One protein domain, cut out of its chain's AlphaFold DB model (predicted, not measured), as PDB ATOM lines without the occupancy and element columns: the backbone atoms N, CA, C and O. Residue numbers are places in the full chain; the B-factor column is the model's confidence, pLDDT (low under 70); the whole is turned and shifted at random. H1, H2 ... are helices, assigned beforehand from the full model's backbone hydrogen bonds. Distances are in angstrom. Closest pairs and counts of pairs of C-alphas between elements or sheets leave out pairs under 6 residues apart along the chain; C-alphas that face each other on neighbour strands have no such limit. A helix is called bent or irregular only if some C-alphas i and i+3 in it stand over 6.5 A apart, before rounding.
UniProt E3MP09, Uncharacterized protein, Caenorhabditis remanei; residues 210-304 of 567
ATOM      1  N   ASP A 210     212.229 188.755 309.126       77.88
ATOM      2  CA  ASP A 210     211.886 190.172 309.013       77.88
ATOM      3  C   ASP A 210     210.689 190.529 309.912       77.88
ATOM      4  O   ASP A 210     210.103 191.601 309.786       77.88
ATOM      5  N   ASP A 211     210.337 189.637 310.845       77.12
ATOM      6  CA  ASP A 211     209.266 189.874 311.802       77.12
ATOM      7  C   ASP A 211     209.606 191.024 312.769       77.12
ATOM      8  O   ASP A 211     210.783 191.353 312.966       77.12
ATOM      9  N   PRO A 212     208.595 191.616 313.432       77.88
ATOM     10  CA  PRO A 212     208.786 192.797 314.270       77.88
ATOM     11  C   PRO A 212     209.828 192.630 315.386       77.88
ATOM     12  O   PRO A 212     210.448 193.613 315.782       77.88
ATOM     13  N   THR A 213     210.061 191.407 315.884       81.00
ATOM     14  CA  THR A 213     211.109 191.174 316.892       81.00
ATOM     15  C   THR A 213     212.502 191.276 316.272       81.00
ATOM     16  O   THR A 213     213.387 191.890 316.861       81.00
ATOM     17  N   MET A 214     212.704 190.728 315.069       85.56
ATOM     18  CA  MET A 214     213.974 190.878 314.348       85.56
ATOM     19  C   MET A 214     214.243 192.346 313.986       85.56
ATOM     20  O   MET A 214     215.386 192.794 314.053       85.56
ATOM     21  N   ILE A 215     213.192 193.101 313.647       88.06
ATOM     22  CA  ILE A 215     213.271 194.544 313.378       88.06
ATOM     23  C   ILE A 215     213.660 195.343 314.632       88.06
ATOM     24  O   ILE A 215     214.468 196.266 314.546       88.06
ATOM     25  N   HIS A 216     213.152 194.966 315.804       87.62
ATOM     26  CA  HIS A 216     213.597 195.548 317.067       87.62
ATOM     27  C   HIS A 216     215.076 195.230 317.355       87.62
ATOM     28  O   HIS A 216     215.868 196.143 317.581       87.62
ATOM     29  N   GLN A 217     215.477 193.958 317.249       86.38
ATOM     30  CA  GLN A 217     216.852 193.520 317.520       86.38
ATOM     31  C   GLN A 217     217.883 194.193 316.607       86.38
ATOM     32  O   GLN A 217     218.943 194.610 317.078       86.38
ATOM     33  N   ILE A 218     217.586 194.320 315.305       90.56
ATOM     34  CA  ILE A 218     218.471 195.033 314.373       90.56
ATOM     35  C   ILE A 218     218.543 196.521 314.713       90.56
ATOM     36  O   ILE A 218     219.629 197.084 314.639       90.56
ATOM     37  N   TYR A 219     217.429 197.149 315.100       91.44
ATOM     38  CA  TYR A 219     217.399 198.566 315.454       91.44
ATOM     39  C   TYR A 219     218.235 198.842 316.710       91.44
ATOM     40  O   TYR A 219     219.143 199.665 316.659       91.44
ATOM     41  N   GLU A 220     218.004 198.099 317.794       90.19
ATOM     42  CA  GLU A 220     218.739 198.222 319.062       90.19
ATOM     43  C   GLU A 220     220.243 197.927 318.906       90.19
ATOM     44  O   GLU A 220     221.113 198.632 319.428       90.19
ATOM     45  N   SER A 221     220.579 196.895 318.133       88.50
ATOM     46  CA  SER A 221     221.982 196.566 317.877       88.50
ATOM     47  C   SER A 221     222.642 197.618 316.980       88.50
ATOM     48  O   SER A 221     223.817 197.942 317.161       88.50
ATOM     49  N   ALA A 222     221.902 198.189 316.025       90.69
ATOM     50  CA  ALA A 222     222.407 199.242 315.155       90.69
ATOM     51  C   ALA A 222     222.631 200.558 315.903       90.69
ATOM     52  O   ALA A 222     223.640 201.213 315.639       90.69
ATOM     53  N   THR A 223     221.757 200.936 316.844       89.38
ATOM     54  CA  THR A 223     221.961 202.134 317.680       89.38
ATOM     55  C   THR A 223     223.215 202.002 318.531       89.38
ATOM     56  O   THR A 223     224.044 202.910 318.554       89.38
ATOM     57  N   SER A 224     223.439 200.817 319.099       85.88
ATOM     58  CA  SER A 224     224.679 200.478 319.810       85.88
ATOM     59  C   SER A 224     225.920 200.472 318.898       85.88
ATOM     60  O   SER A 224     227.040 200.670 319.366       85.88
ATOM     61  N   SER A 225     225.730 200.286 317.587       87.00
ATOM     62  CA  SER A 225     226.796 200.179 316.576       87.00
ATOM     63  C   SER A 225     226.989 201.448 315.728       87.00
ATOM     64  O   SER A 225     227.666 201.389 314.698       87.00
ATOM     65  N   GLY A 226     226.414 202.590 316.130       86.69
ATOM     66  CA  GLY A 226     226.641 203.901 315.497       86.69
ATOM     67  C   GLY A 226     225.442 204.527 314.772       86.69
ATOM     68  O   GLY A 226     225.577 205.611 314.204       86.69
ATOM     69  N   LEU A 227     224.265 203.895 314.786       91.44
ATOM     70  CA  LEU A 227     223.036 204.497 314.261       91.44
ATOM     71  C   LEU A 227     222.507 205.560 315.242       91.44
ATOM     72  O   LEU A 227     222.157 205.234 316.369       91.44
ATOM     73  N   ASN A 228     222.423 206.825 314.820       89.88
ATOM     74  CA  ASN A 228     221.997 207.932 315.685       89.88
ATOM     75  C   ASN A 228     220.464 208.159 315.616       89.88
ATOM     76  O   ASN A 228     219.986 208.589 314.562       89.88
ATOM     77  N   PRO A 229     219.696 207.933 316.708       88.62
ATOM     78  CA  PRO A 229     218.239 208.113 316.727       88.62
ATOM     79  C   PRO A 229     217.765 209.549 316.470       88.62
ATOM     80  O   PRO A 229     216.743 209.742 315.810       88.62
ATOM     81  N   ASP A 230     218.510 210.555 316.931       89.50
ATOM     82  CA  ASP A 230     218.135 211.965 316.766       89.50
ATOM     83  C   ASP A 230     218.183 212.368 315.289       89.50
ATOM     84  O   ASP A 230     217.263 213.008 314.779       89.50
ATOM     85  N   LYS A 231     219.204 211.893 314.562       91.75
ATOM     86  CA  LYS A 231     219.302 212.097 313.108       91.75
ATOM     87  C   LYS A 231     218.219 211.349 312.334       91.75
ATOM     88  O   LYS A 231     217.740 211.850 311.319       91.75
ATOM     89  N   ILE A 232     217.804 210.164 312.798       91.50
ATOM     90  CA  ILE A 232     216.655 209.461 312.204       91.50
ATOM     91  C   ILE A 232     215.419 210.349 312.318       91.50
ATOM     92  O   ILE A 232     214.745 210.575 311.315       91.50
ATOM     93  N   ARG A 233     215.141 210.874 313.518       92.75
ATOM     94  CA  ARG A 233     213.988 211.743 313.760       92.75
ATOM     95  C   ARG A 233     214.013 212.972 312.861       92.75
ATOM     96  O   ARG A 233     213.019 213.249 312.195       92.75
ATOM     97  N   GLU A 234     215.147 213.664 312.802       92.25
ATOM     98  CA  GLU A 234     215.340 214.841 311.954       92.25
ATOM     99  C   GLU A 234     215.004 214.544 310.485       92.25
ATOM    100  O   GLU A 234     214.195 215.237 309.866       92.25
ATOM    101  N   HIS A 235     215.580 213.481 309.915       92.38
ATOM    102  CA  HIS A 235     215.370 213.145 308.508       92.38
ATOM    103  C   HIS A 235     213.965 212.601 308.220       92.38
ATOM    104  O   HIS A 235     213.444 212.826 307.127       92.38
ATOM    105  N   VAL A 236     213.326 211.927 309.180       91.31
ATOM    106  CA  VAL A 236     211.935 211.462 309.058       91.31
ATOM    107  C   VAL A 236     210.958 212.640 309.063       91.31
ATOM    108  O   VAL A 236     210.113 212.712 308.170       91.31
ATOM    109  N   VAL A 237     211.108 213.590 309.996       89.94
ATOM    110  CA  VAL A 237     210.263 214.797 310.084       89.94
ATOM    111  C   VAL A 237     210.420 215.664 308.833       89.94
ATOM    112  O   VAL A 237     209.430 216.072 308.231       89.94
ATOM    113  N   ASN A 238     211.659 215.848 308.366       89.44
ATOM    114  CA  ASN A 238     211.959 216.594 307.140       89.44
ATOM    115  C   ASN A 238     211.649 215.810 305.851       89.44
ATOM    116  O   ASN A 238     211.907 216.298 304.750       89.44
ATOM    117  N   ASN A 239     211.116 214.588 305.964       86.50
ATOM    118  CA  ASN A 239     210.779 213.707 304.847       86.50
ATOM    119  C   ASN A 239     211.960 213.438 303.882       86.50
ATOM    120  O   ASN A 239     211.766 213.151 302.695       86.50
ATOM    121  N   ASN A 240     213.194 213.504 304.387       88.69
ATOM    122  CA  ASN A 240     214.415 213.337 303.613       88.69
ATOM    123  C   ASN A 240     214.815 211.858 303.540       88.69
ATOM    124  O   ASN A 240     215.647 211.356 304.297       88.69
ATOM    125  N   LYS A 241     214.193 211.143 302.597       88.38
ATOM    126  CA  LYS A 241     214.408 209.704 302.398       88.38
ATOM    127  C   LYS A 241     215.867 209.357 302.088       88.38
ATOM    128  O   LYS A 241     216.329 208.314 302.533       88.38
ATOM    129  N   THR A 242     216.564 210.192 301.319       88.56
ATOM    130  CA  THR A 242     217.943 209.917 300.893       88.56
ATOM    131  C   THR A 242     218.901 209.995 302.074       88.56
ATOM    132  O   THR A 242     219.658 209.055 302.298       88.56
ATOM    133  N   GLU A 243     218.810 211.055 302.882       87.75
ATOM    134  CA  GLU A 243     219.672 211.193 304.061       87.75
ATOM    135  C   GLU A 243     219.357 210.156 305.138       87.75
ATOM    136  O   GLU A 243     220.269 209.585 305.737       87.75
ATOM    137  N   LEU A 244     218.079 209.803 305.312       87.62
ATOM    138  CA  LEU A 244     217.688 208.691 306.179       87.62
ATOM    139  C   LEU A 244     218.362 207.374 305.750       87.62
ATOM    140  O   LEU A 244     218.864 206.626 306.585       87.62
ATOM    141  N   ASP A 245     218.412 207.102 304.444       87.19
ATOM    142  CA  ASP A 245     219.052 205.913 303.872       87.19
ATOM    143  C   ASP A 245     220.587 205.933 304.044       87.19
ATOM    144  O   ASP A 245     221.216 204.882 304.232       87.19
ATOM    145  N   ASN A 246     221.187 207.128 304.014       89.69
ATOM    146  CA  ASN A 246     222.623 207.352 304.187       89.69
ATOM    147  C   ASN A 246     223.101 207.099 305.621       89.69
ATOM    148  O   ASN A 246     224.247 206.686 305.800       89.69
ATOM    149  N   LEU A 247     222.238 207.234 306.639       88.25
ATOM    150  CA  LEU A 247     222.616 206.982 308.039       88.25
ATOM    151  C   LEU A 247     223.208 205.586 308.277       88.25
ATOM    152  O   LEU A 247     224.017 205.406 309.187       88.25
ATOM    153  N   ARG A 248     222.870 204.601 307.437       86.69
ATOM    154  CA  ARG A 248     223.432 203.244 307.520       86.69
ATOM    155  C   ARG A 248     224.941 203.193 307.282       86.69
ATOM    156  O   ARG A 248     225.568 202.241 307.726       86.69
ATOM    157  N   GLN A 249     225.514 204.168 306.574       87.06
ATOM    158  CA  GLN A 249     226.957 204.226 306.314       87.06
ATOM    159  C   GLN A 249     227.765 204.436 307.604       87.06
ATOM    160  O   GLN A 249     228.921 204.035 307.672       87.06
ATOM    161  N   ASN A 250     227.137 205.005 308.637       87.44
ATOM    162  CA  ASN A 250     227.761 205.249 309.939       87.44
ATOM    163  C   ASN A 250     227.715 204.024 310.866       87.44
ATOM    164  O   ASN A 250     228.309 204.044 311.942       87.44
ATOM    165  N   VAL A 251     226.999 202.964 310.476       89.50
ATOM    166  CA  VAL A 251     226.826 201.762 311.292       89.50
ATOM    167  C   VAL A 251     227.978 200.798 311.042       89.50
ATOM    168  O   VAL A 251     228.271 200.436 309.900       89.50
ATOM    169  N   LYS A 252     228.599 200.310 312.117       89.56
ATOM    170  CA  LYS A 252     229.622 199.260 312.049       89.56
ATOM    171  C   LYS A 252     228.975 197.910 311.718       89.56
ATOM    172  O   LYS A 252     228.646 197.124 312.601       89.56
ATOM    173  N   ILE A 253     228.783 197.638 310.426       86.38
ATOM    174  CA  ILE A 253     228.068 196.443 309.942       86.38
ATOM    175  C   ILE A 253     228.705 195.133 310.429       86.38
ATOM    176  O   ILE A 253     227.974 194.216 310.783       86.38
ATOM    177  N   LYS A 254     230.038 195.063 310.528       80.38
ATOM    178  CA  LYS A 254     230.738 193.865 311.022       80.38
ATOM    179  C   LYS A 254     230.423 193.552 312.485       80.38
ATOM    180  O   LYS A 254     230.215 192.391 312.830       80.38
ATOM    181  N   ASP A 255     230.342 194.580 313.327       80.38
ATOM    182  CA  ASP A 255     229.978 194.417 314.738       80.38
ATOM    183  C   ASP A 255     228.526 193.928 314.831       80.38
ATOM    184  O   ASP A 255     228.222 192.958 315.521       80.38
ATOM    185  N   LEU A 256     227.635 194.528 314.039       82.50
ATOM    186  CA  LEU A 256     226.224 194.150 313.954       82.50
ATOM    187  C   LEU A 256     226.021 192.697 313.482       82.50
ATOM    188  O   LEU A 256     225.216 191.961 314.054       82.50
ATOM    189  N   SER A 257     226.776 192.286 312.461       81.38
ATOM    190  CA  SER A 257     226.827 190.922 311.919       81.38
ATOM    191  C   SER A 257     227.280 189.922 312.985       81.38
ATOM    192  O   SER A 257     226.627 188.898 313.217       81.38
ATOM    193  N   TYR A 258     228.328 190.274 313.738       73.50
ATOM    194  CA  TYR A 258     228.823 189.476 314.853       73.50
ATOM    195  C   TYR A 258     227.788 189.323 315.977       73.50
ATOM    196  O   TYR A 258     227.543 188.200 316.423       73.50
ATOM    197  N   HIS A 259     227.154 190.420 316.404       73.94
ATOM    198  CA  HIS A 259     226.174 190.424 317.496       73.94
ATOM    199  C   HIS A 259     224.906 189.634 317.166       73.94
ATOM    200  O   HIS A 259     224.394 188.901 318.012       73.94
ATOM    201  N   LEU A 260     224.403 189.761 315.937       76.25
ATOM    202  CA  LEU A 260     223.149 189.132 315.523       76.25
ATOM    203  C   LEU A 260     223.341 187.757 314.874       76.25
ATOM    204  O   LEU A 260     222.358 187.073 314.589       76.25
ATOM    205  N   HIS A 261     224.589 187.341 314.641       74.19
ATOM    206  CA  HIS A 261     224.935 186.100 313.940       74.19
ATOM    207  C   HIS A 261     224.223 185.954 312.585       74.19
ATOM    208  O   HIS A 261     223.810 184.862 312.184       74.19
ATOM    209  N   ILE A 262     224.081 187.073 311.882       77.12
ATOM    210  CA  ILE A 262     223.575 187.161 310.515       77.12
ATOM    211  C   ILE A 262     224.615 187.888 309.689       77.12
ATOM    212  O   ILE A 262     225.411 188.651 310.203       77.12
ATOM    213  N   SER A 263     224.600 187.666 308.391       76.25
ATOM    214  CA  SER A 263     225.597 188.250 307.511       76.25
ATOM    215  C   SER A 263     225.456 189.757 307.273       76.25
ATOM    216  O   SER A 263     224.346 190.289 307.246       76.25
ATOM    217  N   ASP A 264     226.567 190.409 306.912       83.31
ATOM    218  CA  ASP A 264     226.640 191.837 306.556       83.31
ATOM    219  C   ASP A 264     225.553 192.292 305.571       83.31
ATOM    220  O   ASP A 264     224.859 193.289 305.778       83.31
ATOM    221  N   ILE A 265     225.355 191.528 304.490       82.88
ATOM    222  CA  ILE A 265     224.334 191.832 303.473       82.88
ATOM    223  C   ILE A 265     222.939 191.835 304.106       82.88
ATOM    224  O   ILE A 265     222.115 192.691 303.780       82.88
ATOM    225  N   ARG A 266     222.663 190.880 305.002       84.94
ATOM    226  CA  ARG A 266     221.365 190.786 305.664       84.94
ATOM    227  C   ARG A 266     221.191 191.888 306.704       84.94
ATOM    228  O   ARG A 266     220.107 192.461 306.754       84.94
ATOM    229  N   CYS A 267     222.237 192.251 307.447       88.00
ATOM    230  CA  CYS A 267     222.228 193.424 308.322       88.00
ATOM    231  C   CYS A 267     221.804 194.675 307.547       88.00
ATOM    232  O   CYS A 267     220.855 195.346 307.941       88.00
ATOM    233  N   ILE A 268     222.428 194.940 306.392       89.31
ATOM    234  CA  ILE A 268     222.099 196.094 305.535       89.31
ATOM    235  C   ILE A 268     220.636 196.050 305.064       89.31
ATOM    236  O   ILE A 268     219.960 197.080 305.042       89.31
ATOM    237  N   GLN A 269     220.128 194.874 304.681       89.62
ATOM    238  CA  GLN A 269     218.725 194.701 304.286       89.62
ATOM    239  C   GLN A 269     217.748 194.934 305.445       89.62
ATOM    240  O   GLN A 269     216.713 195.563 305.250       89.62
ATOM    241  N   LEU A 270     218.055 194.452 306.646       90.75
ATOM    242  CA  LEU A 270     217.193 194.635 307.813       90.75
ATOM    243  C   LEU A 270     217.208 196.080 308.313       90.75
ATOM    244  O   LEU A 270     216.151 196.620 308.615       90.75
ATOM    245  N   LEU A 271     218.368 196.741 308.288       92.62
ATOM    246  CA  LEU A 271     218.505 198.185 308.513       92.62
ATOM    247  C   LEU A 271     217.638 198.990 307.535       92.62
ATOM    248  O   LEU A 271     216.925 199.904 307.941       92.62
ATOM    249  N   LYS A 272     217.664 198.624 306.245       92.69
ATOM    250  CA  LYS A 272     216.781 199.187 305.206       92.69
ATOM    251  C   LYS A 272     215.312 199.068 305.583       92.69
ATOM    252  O   LYS A 272     214.579 200.048 305.483       92.69
ATOM    253  N   ILE A 273     214.896 197.868 305.978       91.75
ATOM    254  CA  ILE A 273     213.510 197.588 306.349       91.75
ATOM    255  C   ILE A 273     213.130 198.412 307.581       91.75
ATOM    256  O   ILE A 273     212.138 199.122 307.521       91.75
ATOM    257  N   ALA A 274     213.944 198.410 308.639       92.50
ATOM    258  CA  ALA A 274     213.670 199.144 309.874       92.50
ATOM    259  C   ALA A 274     213.478 200.653 309.636       92.50
ATOM    260  O   ALA A 274     212.451 201.210 310.018       92.50
ATOM    261  N   LEU A 275     214.419 201.309 308.943       93.50
ATOM    262  CA  LEU A 275     214.332 202.748 308.651       93.50
ATOM    263  C   LEU A 275     213.133 203.087 307.759       93.50
ATOM    264  O   LEU A 275     212.462 204.098 307.968       93.50
ATOM    265  N   LYS A 276     212.835 202.224 306.779       92.62
ATOM    266  CA  LYS A 276     211.657 202.379 305.926       92.62
ATOM    267  C   LYS A 276     210.363 202.238 306.732       92.62
ATOM    268  O   LYS A 276     209.474 203.061 306.554       92.62
ATOM    269  N   THR A 277     210.270 201.252 307.623       91.38
ATOM    270  CA  THR A 277     209.100 201.042 308.488       91.38
ATOM    271  C   THR A 277     208.830 202.264 309.361       91.38
ATOM    272  O   THR A 277     207.689 202.714 309.421       91.38
ATOM    273  N   ILE A 278     209.869 202.855 309.966       93.31
ATOM    274  CA  ILE A 278     209.742 204.097 310.748       93.31
ATOM    275  C   ILE A 278     209.175 205.224 309.871       93.31
ATOM    276  O   ILE A 278     208.193 205.866 310.242       93.31
ATOM    277  N   LEU A 279     209.754 205.451 308.686       93.56
ATOM    278  CA  LEU A 279     209.313 206.515 307.779       93.56
ATOM    279  C   LEU A 279     207.870 206.315 307.291       93.56
ATOM    280  O   LEU A 279     207.087 207.266 307.260       93.56
ATOM    281  N   ASP A 280     207.518 205.095 306.889       93.56
ATOM    282  CA  ASP A 280     206.193 204.779 306.362       93.56
ATOM    283  C   ASP A 280     205.127 204.913 307.461       93.56
ATOM    284  O   ASP A 280     204.092 205.538 307.219       93.56
ATOM    285  N   LYS A 281     205.408 204.440 308.686       92.94
ATOM    286  CA  LYS A 281     204.494 204.586 309.829       92.94
ATOM    287  C   LYS A 281     204.327 206.042 310.257       92.94
ATOM    288  O   LYS A 281     203.207 206.481 310.501       92.94
ATOM    289  N   PHE A 282     205.409 206.823 310.259       94.00
ATOM    290  CA  PHE A 282     205.341 208.260 310.523       94.00
ATOM    291  C   PHE A 282     204.430 208.969 309.510       94.00
ATOM    292  O   PHE A 282     203.530 209.721 309.886       94.00
ATOM    293  N   ARG A 283     204.610 208.689 308.212       92.31
ATOM    294  CA  ARG A 283     203.776 209.256 307.140       92.31
ATOM    295  C   ARG A 283     202.310 208.847 307.264       92.31
ATOM    296  O   ARG A 283     201.437 209.659 306.968       92.31
ATOM    297  N   GLU A 284     202.039 207.612 307.672       93.44
ATOM    298  CA  GLU A 284     200.686 207.116 307.934       93.44
ATOM    299  C   GLU A 284     200.012 207.917 309.059       93.44
ATOM    300  O   GLU A 284     198.943 208.485 308.836       93.44
ATOM    301  N   SER A 285     200.671 208.071 310.214       91.56
ATOM    302  CA  SER A 285     200.144 208.870 311.329       91.56
ATOM    303  C   SER A 285     199.966 210.347 310.950       91.56
ATOM    304  O   SER A 285     198.943 210.949 311.279       91.56
ATOM    305  N   LYS A 286     200.899 210.937 310.184       92.31
ATOM    306  CA  LYS A 286     200.769 212.315 309.670       92.31
ATOM    307  C   LYS A 286     199.555 212.490 308.758       92.31
ATOM    308  O   LYS A 286     198.857 213.494 308.874       92.31
ATOM    309  N   LYS A 287     199.274 211.526 307.874       91.69
ATOM    310  CA  LYS A 287     198.063 211.540 307.031       91.69
ATOM    311  C   LYS A 287     196.780 211.452 307.859       91.69
ATOM    312  O   LYS A 287     195.775 212.025 307.457       91.69
ATOM    313  N   GLY A 288     196.830 210.782 309.009       87.31
ATOM    314  CA  GLY A 288     195.747 210.745 309.995       87.31
ATOM    315  C   GLY A 288     195.579 212.029 310.820       87.31
ATOM    316  O   GLY A 288     194.718 212.062 311.693       87.31
ATOM    317  N   GLY A 289     196.377 213.077 310.571       90.75
ATOM    318  CA  GLY A 289     196.291 214.363 311.270       90.75
ATOM    319  C   GLY A 289     197.138 214.471 312.543       90.75
ATOM    320  O   GLY A 289     196.989 215.438 313.286       90.75
ATOM    321  N   ALA A 290     198.031 213.512 312.813       90.75
ATOM    322  CA  ALA A 290     198.886 213.552 313.997       90.75
ATOM    323  C   ALA A 290     199.924 214.697 313.950       90.75
ATOM    324  O   ALA A 290     200.449 215.069 312.891       90.75
ATOM    325  N   THR A 291     200.271 215.227 315.128       94.31
ATOM    326  CA  THR A 291     201.436 216.109 315.302       94.31
ATOM    327  C   THR A 291     202.734 215.324 315.097       94.31
ATOM    328  O   THR A 291     202.730 214.091 315.114       94.31
ATOM    329  N   ASP A 292     203.857 216.018 314.904       90.00
ATOM    330  CA  ASP A 292     205.146 215.352 314.669       90.00
ATOM    331  C   ASP A 292     205.577 214.485 315.859       90.00
ATOM    332  O   ASP A 292     206.066 213.378 315.658       90.00
ATOM    333  N   ASP A 293     205.334 214.933 317.095       91.12
ATOM    334  CA  ASP A 293     205.640 214.156 318.304       91.12
ATOM    335  C   ASP A 293     204.807 212.870 318.407       91.12
ATOM    336  O   ASP A 293     205.329 211.804 318.753       91.12
ATOM    337  N   VAL A 294     203.514 212.949 318.074       90.50
ATOM    338  CA  VAL A 294     202.603 211.794 318.110       90.50
ATOM    339  C   VAL A 294     202.948 210.816 316.988       90.50
ATOM    340  O   VAL A 294     203.104 209.623 317.243       90.50
ATOM    341  N   ALA A 295     203.159 211.314 315.766       91.62
ATOM    342  CA  ALA A 295     203.551 210.490 314.627       91.62
ATOM    343  C   ALA A 295     204.916 209.813 314.839       91.62
ATOM    344  O   ALA A 295     205.100 208.657 314.460       91.62
ATOM    345  N   TRP A 296     205.867 210.506 315.474       93.44
ATOM    346  CA  TRP A 296     207.159 209.933 315.849       93.44
ATOM    347  C   TRP A 296     207.007 208.818 316.886       93.44
ATOM    348  O   TRP A 296     207.571 207.738 316.717       93.44
ATOM    349  N   SER A 297     206.203 209.047 317.925       90.31
ATOM    350  CA  SER A 297     205.939 208.048 318.966       90.31
ATOM    351  C   SER A 297     205.287 206.782 318.395       90.31
ATOM    352  O   SER A 297     205.688 205.668 318.740       90.31
ATOM    353  N   ASP A 298     204.335 206.935 317.471       88.31
ATOM    354  CA  ASP A 298     203.714 205.813 316.759       88.31
ATOM    355  C   ASP A 298     204.709 205.039 315.890       88.31
ATOM    356  O   ASP A 298     204.694 203.807 315.892       88.31
ATOM    357  N   ALA A 299     205.585 205.739 315.166       91.50
ATOM    358  CA  ALA A 299     206.605 205.114 314.332       91.50
ATOM    359  C   ALA A 299     207.631 204.332 315.163       91.50
ATOM    360  O   ALA A 299     208.007 203.215 314.806       91.50
ATOM    361  N   MET A 300     208.043 204.881 316.308       91.69
ATOM    362  CA  MET A 300     208.994 204.227 317.204       91.69
ATOM    363  C   MET A 300     208.443 202.933 317.802       91.69
ATOM    364  O   MET A 300     209.192 201.970 317.949       91.69
ATOM    365  N   ARG A 301     207.128 202.841 318.041       87.00
ATOM    366  CA  ARG A 301     206.479 201.603 318.509       87.00
ATOM    367  C   ARG A 301     206.719 200.406 317.575       87.00
ATOM    368  O   ARG A 301     206.718 199.260 318.034       87.00
ATOM    369  N   GLU A 302     206.972 200.638 316.286       86.50
ATOM    370  CA  GLU A 302     207.279 199.570 315.327       86.50
ATOM    371  C   GLU A 302     208.652 198.928 315.562       86.50
ATOM    372  O   GLU A 302     208.790 197.721 315.356       86.50
ATOM    373  N   VAL A 303     209.626 199.685 316.074       87.75
ATOM    374  CA  VAL A 303     211.004 199.226 316.336       87.75
ATOM    375  C   VAL A 303     211.333 199.066 317.827       87.75
ATOM    376  O   VAL A 303     212.423 198.611 318.172       87.75
ATOM    377  N   SER A 304     210.402 199.417 318.717       85.12
ATOM    378  CA  SER A 304     210.517 199.212 320.164       85.12
ATOM    379  C   SER A 304     210.406 197.744 320.577       85.12
ATOM    380  O   SER A 304     209.903 196.899 319.826       85.12
TER     381      SER A 304
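AT A GLANCE: This is residues 210 to 304 of the 567 residues of an uncharacterized protein of Caenorhabditis remanei (UniProt E3MP09). One long helix, H5, makes the longest axis, and five shorter helices pack on it: H4, H1 and H6 come one after another along one side, and the H2-H3 helical hairpin covers a neighbouring side. H4 makes a corner at the first end of H5, H1 crosses H5 nearly at a right angle, and H6 folds back along its later part. The printed part has 95 residues with six named helices, H1 to H6 in chain order, and no named strand; the class is all helix. The whole is compact, with a radius of gyration of the C-alphas of 12.9 A, and its elongated outline spans 41 by 24 by 18 A.

IN THESE COORDINATES: Find C-alpha 264 at (226.640, 191.837, 306.556); from there H5, residues 264 to 287, runs 34.7 A to C-alpha 287 at (198.063, 211.540, 307.031). H6, residues 292 to 303, is 17.2 A long and ends at C-alpha 303, (211.004, 199.226, 316.336). Earlier in the numbering look for H1, residues 212 to 224, 18.5 A; H2, residues 229 to 237, 12.3 A; H3, residues 241 to 250, 16.0 A; and H4, residues 253 to 260, 10.4 A. H3 is neither bent nor irregular, but only just: C-alphas 245 and 248 are 6.3 A apart.

HOW THE PARTS SIT: Start at the hub, H5, which touches the five other helices; the helix packing is mostly crossed, with 2 of 8 touching pairs at a shallow tilt. H5 and H6 form a helical hairpin at 36 degrees, only just a steep tilt, with the closest C-alphas, Ile 278 and Ala 299, 4.9 A apart. With residues 267 to 274 alone H5 touches H1, about perpendicular at 74 degrees; look at C-alphas 215 and 274, the closest, 5.8 A apart. H4 touches residues 264 to 268 of H5 alone, about perpendicular at 87 degrees, closest at the C-alphas of Ser 257 and Asp 264, 5.4 A. H2 and H3 form a helical hairpin at a shallow tilt of 14 degrees, closest at the C-alphas of His 235 and Leu 244, 5.5 A. H2 touches H5 at the C-alphas of Val 236 and Leu 279, the closest, 5.7 A apart. H3 touches H5 at 34.6 degrees, a shallow tilt only just short of steep, closest at the C-alphas of Arg 248 and Leu 271, 7.1 A. H1 and H3 are apart, and so are H4 and H6. In H1, H2, H4 and H5 every O i to N i+4 pair is within hydrogen-bond range; in H3 it is 3 of 6, in H6 6 of 8.

THE WHOLE: The two C-alphas farthest apart, those of Tyr 258 and Gly 289, are 41.1 A apart. Read from 210 to 304 and you meet no cut; the five links between helices are tight. The mean pLDDT of the printed part is 88.0, and no printed residue is under 70.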